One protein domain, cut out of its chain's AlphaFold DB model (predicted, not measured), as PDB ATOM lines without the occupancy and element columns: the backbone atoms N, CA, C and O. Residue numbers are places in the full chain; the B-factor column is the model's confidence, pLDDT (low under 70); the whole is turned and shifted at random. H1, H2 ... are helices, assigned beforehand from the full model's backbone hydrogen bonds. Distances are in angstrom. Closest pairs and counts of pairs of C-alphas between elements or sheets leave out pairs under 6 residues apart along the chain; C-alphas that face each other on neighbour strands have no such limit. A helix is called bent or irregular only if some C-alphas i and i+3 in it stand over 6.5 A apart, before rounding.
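AT A GLANCE: This is residues 23 to 69 and 77 to 102 of the 102 residues of a protein of Spiribacter aquaticus (UniProt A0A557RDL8). Picture a loose body built round one helix, H5, with H4 set about perpendicular near its beginning, H3 near it and the short H6 folded back onto its later part; from this body a thin arm, residues 23 to 40 with H1 and H2, sticks out and makes the length. The printed part has 73 residues with six named helices, H1 to H6 in order, and no named strand; the class is all helix. The whole is loose, with a radius of gyration of the C-alphas of 15.9 A and spans of 44 by 30 by 26 A.

HOW THE PARTS SIT: Start at H5, residues 79 to 91. With residues 85 to 89 alone it touches H6, residues 96 to 100; their closest C-alphas, of Lys 89 and Val 99, are 6.4 A apart. H4, residues 54 to 64, is close to H5 but not clearly touching: their closest C-alphas, of Val 58 and Val 79, are 6.3 A apart, and the lines are about perpendicular at 81 degrees. H3, residues 44 to 51, is near H5. H2, residues 35 to 38, and H1, residues 23 to 30, touch no helix. Each O i to N i+4 pair is within hydrogen-bond range in H1, H3 and H5, against 5 of 7 in H4 and 0 of 1 in H6, where 2 of 2 O i to N i+3 pairs are; H2 is too short for an i+4 pair.

IN THESE COORDINATES: Find C-alpha 79 at (144.472, 174.627, 188.433); H5 runs 17.8 A to C-alpha 91. H4 is 15.7 A long and irregular, with C-alphas 60 and 63 7.6 A apart. H3 measures 10.6 A, H2 5.1 A and H6 6.9 A. H1 begins at (168.926, 152.303, 176.312) and spans 10.4 A.

THE WHOLE: Look for the farthest C-alphas at Gln 23 and Asn 93, 46.9 A apart. Residues 70 to 76 are not printed, and C-alphas 69 and 77 are 11.5 A apart across the cut. The links printed whole are tight. Confidence is under 70 at residues 23 to 32 and 102.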
ATOM      1  N   GLN A  23     169.411 152.323 177.692       61.25
ATOM      2  CA  GLN A  23     168.926 152.303 176.312       61.25
ATOM      3  C   GLN A  23     167.404 152.407 176.233       61.25
ATOM      4  O   GLN A  23     166.902 153.084 175.334       61.25
ATOM      5  N   ASN A  24     166.675 151.793 177.167       59.81
ATOM      6  CA  ASN A  24     165.219 151.867 177.208       59.81
ATOM      7  C   ASN A  24     164.747 153.281 177.577       59.81
ATOM      8  O   ASN A  24     163.957 153.866 176.845       59.81
ATOM      9  N   HIS A  25     165.343 153.902 178.605       59.38
ATOM     10  CA  HIS A  25     165.072 155.306 178.942       59.38
ATOM     11  C   HIS A  25     165.409 156.261 177.787       59.38
ATOM     12  O   HIS A  25     164.643 157.179 177.508       59.38
ATOM     13  N   ARG A  26     166.527 156.038 177.077       60.50
ATOM     14  CA  ARG A  26     166.880 156.831 175.885       60.50
ATOM     15  C   ARG A  26     165.910 156.641 174.724       60.50
ATOM     16  O   ARG A  26     165.697 157.584 173.969       60.50
ATOM     17  N   SER A  27     165.389 155.430 174.546       62.16
ATOM     18  CA  SER A  27     164.453 155.111 173.465       62.16
ATOM     19  C   SER A  27     163.074 155.693 173.764       62.16
ATOM     20  O   SER A  27     162.497 156.336 172.893       62.16
ATOM     21  N   ASP A  28     162.602 155.581 175.008       61.06
ATOM     22  CA  ASP A  28     161.369 156.221 175.480       61.06
ATOM     23  C   ASP A  28     161.416 157.748 175.332       61.06
ATOM     24  O   ASP A  28     160.408 158.363 174.986       61.06
ATOM     25  N   ASP A  29     162.576 158.374 175.544       65.62
ATOM     26  CA  ASP A  29     162.742 159.823 175.372       65.62
ATOM     27  C   ASP A  29     162.792 160.245 173.889       65.62
ATOM     28  O   ASP A  29     162.400 161.358 173.545       65.62
ATOM     29  N   LEU A  30     163.198 159.342 172.983       66.31
ATOM     30  CA  LEU A  30     163.249 159.592 171.536       66.31
ATOM     31  C   LEU A  30     161.851 159.711 170.901       66.31
ATOM     32  O   LEU A  30     161.693 160.391 169.887       66.31
ATOM     33  N   PHE A  31     160.847 159.051 171.489       67.06
ATOM     34  CA  PHE A  31     159.453 159.062 171.022       67.06
ATOM     35  C   PHE A  31     158.544 159.980 171.844       67.06
ATOM     36  O   PHE A  31     157.371 160.160 171.502       67.06
ATOM     37  N   ARG A  32     159.059 160.589 172.918       68.88
ATOM     38  CA  ARG A  32     158.313 161.598 173.668       68.88
ATOM     39  C   ARG A  32     158.270 162.889 172.867       68.88
ATOM     40  O   ARG A  32     159.273 163.566 172.677       68.88
ATOM     41  N   ALA A  33     157.063 163.251 172.451       70.50
ATOM     42  CA  ALA A  33     156.721 164.589 172.005       70.50
ATOM     43  C   ALA A  33     157.066 165.593 173.118       70.50
ATOM     44  O   ALA A  33     156.279 165.807 174.045       70.50
ATOM     45  N   ARG A  34     158.268 166.174 173.072       74.44
ATOM     46  CA  ARG A  34     158.658 167.181 174.052       74.44
ATOM     47  C   ARG A  34     157.931 168.480 173.739       74.44
ATOM     48  O   ARG A  34     157.984 168.988 172.620       74.44
ATOM     49  N   LEU A  35     157.254 169.031 174.742       73.56
ATOM     50  CA  LEU A  35     156.452 170.242 174.574       73.56
ATOM     51  C   LEU A  35     157.286 171.438 174.104       73.56
ATOM     52  O   LEU A  35     156.779 172.243 173.337       73.56
ATOM     53  N   ASP A  36     158.559 171.528 174.489       77.69
ATOM     54  CA  ASP A  36     159.474 172.590 174.048       77.69
ATOM     55  C   ASP A  36     159.920 172.456 172.582       77.69
ATOM     56  O   ASP A  36     160.385 173.424 171.986       77.69
ATOM     57  N   GLN A  37     159.753 171.275 171.981       78.88
ATOM     58  CA  GLN A  37     159.979 171.050 170.550       78.88
ATOM     59  C   GLN A  37     158.737 171.374 169.707       78.88
ATOM     60  O   GLN A  37     158.854 171.596 168.504       78.88
ATOM     61  N   ILE A  38     157.553 171.401 170.328       82.94
ATOM     62  CA  ILE A  38     156.260 171.611 169.657       82.94
ATOM     63  C   ILE A  38     155.771 173.049 169.847       82.94
ATOM     64  O   ILE A  38     155.231 173.660 168.926       82.94
ATOM     65  N   ILE A  39     155.969 173.603 171.040       85.94
ATOM     66  CA  ILE A  39     155.512 174.930 171.432       85.94
ATOM     67  C   ILE A  39     156.727 175.840 171.529       85.94
ATOM     68  O   ILE A  39     157.638 175.614 172.323       85.94
ATOM     69  N   ARG A  40     156.720 176.919 170.746       87.44
ATOM     70  CA  ARG A  40     157.755 177.945 170.855       87.44
ATOM     71  C   ARG A  40     157.639 178.673 172.194       87.44
ATOM     72  O   ARG A  40     156.577 179.194 172.530       87.44
ATOM     73  N   SER A  41     158.746 178.769 172.923       87.94
ATOM     74  CA  SER A  41     158.808 179.448 174.225       87.94
ATOM     75  C   SER A  41     158.559 180.957 174.151       87.94
ATOM     76  O   SER A  41     158.136 181.565 175.129       87.94
ATOM     77  N   ASP A  42     158.764 181.574 172.986       90.94
ATOM     78  CA  ASP A  42     158.496 182.996 172.763       90.94
ATOM     79  C   ASP A  42     157.014 183.313 172.505       90.94
ATOM     80  O   ASP A  42     156.637 184.486 172.406       90.94
ATOM     81  N   HIS A  43     156.157 182.288 172.442       91.19
ATOM     82  CA  HIS A  43     154.729 182.469 172.244       91.19
ATOM     83  C   HIS A  43     154.116 183.304 173.388       91.19
ATOM     84  O   HIS A  43     154.368 183.016 174.563       91.19
ATOM     85  N   PRO A  44     153.261 184.307 173.096       92.00
ATOM     86  CA  PRO A  44     152.720 185.208 174.117       92.00
ATOM     87  C   PRO A  44     152.023 184.504 175.288       92.00
ATOM     88  O   PRO A  44     152.175 184.935 176.425       92.00
ATOM     89  N   LEU A  45     151.310 183.399 175.035       91.44
ATOM     90  CA  LEU A  45     150.648 182.627 176.098       91.44
ATOM     91  C   LEU A  45     151.626 181.860 176.993       91.44
ATOM     92  O   LEU A  45     151.338 181.684 178.172       91.44
ATOM     93  N   VAL A  46     152.776 181.432 176.462       92.75
ATOM     94  CA  VAL A  46     153.824 180.786 177.271       92.75
ATOM     95  C   VAL A  46     154.446 181.826 178.191       92.75
ATOM     96  O   VAL A  46     154.455 181.642 179.402       92.75
ATOM     97  N   ARG A  47     154.827 182.981 177.634       95.12
ATOM     98  CA  ARG A  47     155.359 184.109 178.409       95.12
ATOM     99  C   ARG A  47     154.385 184.602 179.478       95.12
ATOM    100  O   ARG A  47     154.806 184.915 180.586       95.12
ATOM    101  N   LEU A  48     153.093 184.676 179.148       94.25
ATOM    102  CA  LEU A  48     152.050 184.997 180.118       94.25
ATOM    103  C   LEU A  48     152.022 183.945 181.225       94.25
ATOM    104  O   LEU A  48     152.077 184.303 182.394       94.25
ATOM    105  N   ALA A  49     151.971 182.663 180.863       93.56
ATOM    106  CA  ALA A  49     151.943 181.592 181.842       93.56
ATOM    107  C   ALA A  49     153.190 181.596 182.737       93.56
ATOM    108  O   ALA A  49     153.060 181.304 183.915       93.56
ATOM    109  N   ASP A  50     154.367 181.963 182.240       94.25
ATOM    110  CA  ASP A  50     155.578 182.055 183.065       94.25
ATOM    111  C   ASP A  50     155.561 183.258 184.023       94.25
ATOM    112  O   ASP A  50     156.158 183.203 185.094       94.25
ATOM    113  N   ALA A  51     154.848 184.332 183.672       95.69
ATOM    114  CA  ALA A  51     154.701 185.522 184.512       95.69
ATOM    115  C   ALA A  51     153.602 185.398 185.588       95.69
ATOM    116  O   ALA A  51     153.498 186.256 186.464       95.69
ATOM    117  N   MET A  52     152.754 184.368 185.514       95.75
ATOM    118  CA  MET A  52     151.623 184.194 186.426       95.75
ATOM    119  C   MET A  52     152.078 183.744 187.827       95.75
ATOM    120  O   MET A  52     152.884 182.816 187.941       95.75
ATOM    121  N   PRO A  53     151.514 184.312 188.912       96.88
ATOM    122  CA  PRO A  53     151.823 183.914 190.287       96.88
ATOM    123  C   PRO A  53     151.092 182.611 190.668       96.88
ATOM    124  O   PRO A  53     150.156 182.618 191.467       96.88
ATOM    125  N   TRP A  54     151.482 181.484 190.062       95.62
ATOM    126  CA  TRP A  54     150.734 180.223 190.162       95.62
ATOM    127  C   TRP A  54     150.546 179.707 191.581       95.62
ATOM    128  O   TRP A  54     149.449 179.258 191.891       95.62
ATOM    129  N   GLU A  55     151.572 179.769 192.429       95.69
ATOM    130  CA  GLU A  55     151.470 179.286 193.813       95.69
ATOM    131  C   GLU A  55     150.351 180.004 194.568       95.69
ATOM    132  O   GLU A  55     149.462 179.348 195.100       95.69
ATOM    133  N   GLY A  56     150.312 181.340 194.507       96.62
ATOM    134  CA  GLY A  56     149.268 182.123 195.168       96.62
ATOM    135  C   GLY A  56     147.875 181.909 194.570       96.62
ATOM    136  O   GLY A  56     146.877 182.001 195.278       96.62
ATOM    137  N   ILE A  57     147.771 181.608 193.272       94.75
ATOM    138  CA  ILE A  57     146.483 181.252 192.657       94.75
ATOM    139  C   ILE A  57     146.018 179.887 193.163       94.75
ATOM    140  O   ILE A  57     144.858 179.750 193.538       94.75
ATOM    141  N   VAL A  58     146.909 178.891 193.172       94.88
ATOM    142  CA  VAL A  58     146.611 177.529 193.637       94.88
ATOM    143  C   VAL A  58     146.209 177.542 195.107       94.88
ATOM    144  O   VAL A  58     145.203 176.931 195.449       94.88
ATOM    145  N   GLU A  59     146.943 178.267 195.948       94.75
ATOM    146  CA  GLU A  59     146.650 178.399 197.377       94.75
ATOM    147  C   GLU A  59     145.253 178.985 197.615       94.75
ATOM    148  O   GLU A  59     144.465 178.417 198.365       94.75
ATOM    149  N   GLN A  60     144.896 180.060 196.906       95.25
ATOM    150  CA  GLN A  60     143.592 180.714 197.064       95.25
ATOM    151  C   GLN A  60     142.396 179.848 196.646       95.25
ATOM    152  O   GLN A  60     141.278 180.111 197.084       95.25
ATOM    153  N   VAL A  61     142.601 178.850 195.781       92.75
ATOM    154  CA  VAL A  61     141.515 177.995 195.270       92.75
ATOM    155  C   VAL A  61     141.575 176.560 195.789       92.75
ATOM    156  O   VAL A  61     140.720 175.759 195.416       92.75
ATOM    157  N   ALA A  62     142.554 176.223 196.634       89.94
ATOM    158  CA  ALA A  62     142.804 174.855 197.086       89.94
ATOM    159  C   ALA A  62     141.577 174.234 197.771       89.94
ATOM    160  O   ALA A  62     141.207 173.102 197.460       89.94
ATOM    161  N   ASP A  63     140.895 175.007 198.618       90.44
ATOM    162  CA  ASP A  63     139.704 174.555 199.345       90.44
ATOM    163  C   ASP A  63     138.501 174.306 198.420       90.44
ATOM    164  O   ASP A  63     137.635 173.485 198.716       90.44
ATOM    165  N   LEU A  64     138.442 174.995 197.275       90.19
ATOM    166  CA  LEU A  64     137.371 174.835 196.283       90.19
ATOM    167  C   LEU A  64     137.621 173.657 195.337       90.19
ATOM    168  O   LEU A  64     136.693 173.165 194.692       90.19
ATOM    169  N   LEU A  65     138.880 173.240 195.204       87.62
ATOM    170  CA  LEU A  65     139.337 172.246 194.239       87.62
ATOM    171  C   LEU A  65     140.224 171.210 194.940       87.62
ATOM    172  O   LEU A  65     141.420 171.117 194.642       87.62
ATOM    173  N   PRO A  66     139.658 170.425 195.876       84.31
ATOM    174  CA  PRO A  66     140.433 169.433 196.592       84.31
ATOM    175  C   PRO A  66     140.955 168.369 195.609       84.31
ATOM    176  O   PRO A  66     140.206 167.881 194.754       84.31
ATOM    177  N   PRO A  67     142.231 167.956 195.730       79.44
ATOM    178  CA  PRO A  67     142.845 166.987 194.818       79.44
ATOM    179  C   PRO A  67     142.155 165.618 194.865       79.44
ATOM    180  O   PRO A  67     142.199 164.857 193.899       79.44
ATOM    181  N   THR A  68     141.491 165.315 195.978       83.75
ATOM    182  CA  THR A  68     140.641 164.141 196.161       83.75
ATOM    183  C   THR A  68     139.231 164.598 196.519       83.75
ATOM    184  O   THR A  68     139.076 165.297 197.520       83.75
ATOM    185  N   PRO A  69     138.207 164.214 195.738       84.25
ATOM    186  CA  PRO A  69     136.829 164.561 196.047       84.25
ATOM    187  C   PRO A  69     136.361 163.827 197.311       84.25
ATOM    188  O   PRO A  69     136.678 162.657 197.511       84.25
ATOM    189  N   LEU A  77     141.059 168.732 187.779       90.75
ATOM    190  CA  LEU A  77     142.199 168.979 186.902       90.75
ATOM    191  C   LEU A  77     143.190 169.931 187.594       90.75
ATOM    192  O   LEU A  77     142.799 170.683 188.488       90.75
ATOM    193  N   PRO A  78     144.468 169.953 187.178       91.75
ATOM    194  CA  PRO A  78     145.408 170.950 187.670       91.75
ATOM    195  C   PRO A  78     144.862 172.370 187.466       91.75
ATOM    196  O   PRO A  78     144.395 172.701 186.374       91.75
ATOM    197  N   VAL A  79     144.965 173.232 188.481       93.69
ATOM    198  CA  VAL A  79     144.472 174.627 188.433       93.69
ATOM    199  C   VAL A  79     144.992 175.365 187.202       93.69
ATOM    200  O   VAL A  79     144.225 176.017 186.501       93.69
ATOM    201  N   ARG A  80     146.275 175.181 186.863       93.56
ATOM    202  CA  ARG A  80     146.890 175.781 185.669       93.56
ATOM    203  C   ARG A  80     146.180 175.384 184.369       93.56
ATOM    204  O   ARG A  80     146.042 176.221 183.484       93.56
ATOM    205  N   MET A  81     145.699 174.142 184.267       92.38
ATOM    206  CA  MET A  81     144.919 173.679 183.114       92.38
ATOM    207  C   MET A  81     143.565 174.390 183.058       92.38
ATOM    208  O   MET A  81     143.219 174.970 182.035       92.38
ATOM    209  N   MET A  82     142.822 174.402 184.167       93.44
ATOM    210  CA  MET A  82     141.500 175.042 184.221       93.44
ATOM    211  C   MET A  82     141.578 176.543 183.930       93.44
ATOM    212  O   MET A  82     140.804 177.051 183.124       93.44
ATOM    213  N   VAL A  83     142.551 177.243 184.521       94.62
ATOM    214  CA  VAL A  83     142.790 178.672 184.267       94.62
ATOM    215  C   VAL A  83     143.174 178.915 182.808       94.62
ATOM    216  O   VAL A  83     142.674 179.860 182.207       94.62
ATOM    217  N   GLY A  84     144.016 178.061 182.218       93.81
ATOM    218  CA  GLY A  84     144.365 178.149 180.799       93.81
ATOM    219  C   GLY A  84     143.140 178.037 179.889       93.81
ATOM    220  O   GLY A  84     142.945 178.884 179.020       93.81
ATOM    221  N   LEU A  85     142.275 177.048 180.133       93.75
ATOM    222  CA  LEU A  85     141.033 176.864 179.373       93.75
ATOM    223  C   LEU A  85     140.080 178.056 179.540       93.75
ATOM    224  O   LEU A  85     139.574 178.579 178.548       93.75
ATOM    225  N   LEU A  86     139.885 178.535 180.772       94.06
ATOM    226  CA  LEU A  86     139.058 179.712 181.058       94.06
ATOM    227  C   LEU A  86     139.607 180.978 180.391       94.06
ATOM    228  O   LEU A  86     138.836 181.773 179.852       94.06
ATOM    229  N   TYR A  87     140.931 181.151 180.382       94.06
ATOM    230  CA  TYR A  87     141.577 182.263 179.693       94.06
ATOM    231  C   TYR A  87     141.302 182.209 178.191       94.06
ATOM    232  O   TYR A  87     140.887 183.215 177.622       94.06
ATOM    233  N   LEU A  88     141.487 181.053 177.545       93.62
ATOM    234  CA  LEU A  88     141.223 180.903 176.110       93.62
ATOM    235  C   LEU A  88     139.752 181.167 175.784       93.62
ATOM    236  O   LEU A  88     139.452 181.914 174.850       93.62
ATOM    237  N   LYS A  89     138.848 180.608 176.594       96.31
ATOM    238  CA  LYS A  89     137.408 180.832 176.485       96.31
ATOM    239  C   LYS A  89     137.079 182.324 176.493       96.31
ATOM    240  O   LYS A  89     136.381 182.809 175.608       96.31
ATOM    241  N   TYR A  90     137.620 183.061 177.460       96.06
ATOM    242  CA  TYR A  90     137.321 184.479 177.636       96.06
ATOM    243  C   TYR A  90     138.029 185.375 176.607       96.06
ATOM    244  O   TYR A  90     137.382 186.186 175.949       96.06
ATOM    245  N   ALA A  91     139.341 185.212 176.425       95.19
ATOM    246  CA  ALA A  91     140.161 186.069 175.564       95.19
ATOM    247  C   ALA A  91     139.770 185.981 174.080       95.19
ATOM    248  O   ALA A  91     139.941 186.951 173.342       95.19
ATOM    249  N   TYR A  92     139.238 184.833 173.653       93.19
ATOM    250  CA  TYR A  92     138.816 184.595 172.272       93.19
ATOM    251  C   TYR A  92     137.296 184.449 172.114       93.19
ATOM    252  O   TYR A  92     136.841 184.113 171.022       93.19
ATOM    253  N   ASN A  93     136.518 184.721 173.172       95.94
ATOM    254  CA  ASN A  93     135.054 184.618 173.190       95.94
ATOM    255  C   ASN A  93     134.538 183.276 172.629       95.94
ATOM    256  O   ASN A  93     133.696 183.238 171.730       95.94
ATOM    257  N   LEU A  94     135.104 182.178 173.129       96.00
ATOM    258  CA  LEU A  94     134.784 180.814 172.705       96.00
ATOM    259  C   LEU A  94     133.737 180.185 173.631       96.00
ATOM    260  O   LEU A  94     133.642 180.527 174.811       96.00
ATOM    261  N   SER A  95     132.970 179.230 173.108       94.44
ATOM    262  CA  SER A  95     132.200 178.285 173.923       94.44
ATOM    263  C   SER A  95     133.093 177.163 174.470       94.44
ATOM    264  O   SER A  95     134.227 176.995 174.024       94.44
ATOM    265  N   ASP A  96     132.584 176.376 175.425       93.06
ATOM    266  CA  ASP A  96     133.332 175.233 175.974       93.06
ATOM    267  C   ASP A  96     133.674 174.195 174.896       93.06
ATOM    268  O   ASP A  96     134.809 173.730 174.839       93.06
ATOM    269  N   ASP A  97     132.743 173.909 173.984       93.44
ATOM    270  CA  ASP A  97     132.982 172.981 172.873       93.44
ATOM    271  C   ASP A  97     134.027 173.536 171.890       93.44
ATOM    272  O   ASP A  97     134.939 172.828 171.473       93.44
ATOM    273  N   GLN A  98     133.977 174.838 171.584       93.75
ATOM    274  CA  GLN A  98     134.927 175.485 170.669       93.75
ATOM    275  C   GLN A  98     136.362 175.529 171.202       93.75
ATOM    276  O   GLN A  98     137.304 175.626 170.414       93.75
ATOM    277  N   VAL A  99     136.544 175.499 172.525       89.50
ATOM    278  CA  VAL A  99     137.876 175.385 173.136       89.50
ATOM    279  C   VAL A  99     138.474 173.998 172.884       89.50
ATOM    280  O   VAL A  99     139.692 173.883 172.796       89.50
ATOM    281  N   LEU A 100     137.644 172.960 172.740       84.56
ATOM    282  CA  LEU A 100     138.086 171.576 172.532       84.56
ATOM    283  C   LEU A 100     138.351 171.231 171.059       84.56
ATOM    284  O   LEU A 100     139.058 170.270 170.777       84.56
ATOM    285  N   GLU A 101     137.786 171.995 170.126       84.38
ATOM    286  CA  GLU A 101     137.882 171.749 168.680       84.38
ATOM    287  C   GLU A 101     139.138 172.343 168.007       84.38
ATOM    288  O   GLU A 101     139.276 172.256 166.785       84.38
ATOM    289  N   ARG A 102     140.048 172.962 168.769       62.84
ATOM    290  CA  ARG A 102     141.266 173.607 168.252       62.84
ATOM    291  C   ARG A 102     142.541 172.931 168.722       62.84
ATOM    292  O   ARG A 102     143.476 172.882 167.892       62.84
TER     293      ARG A 102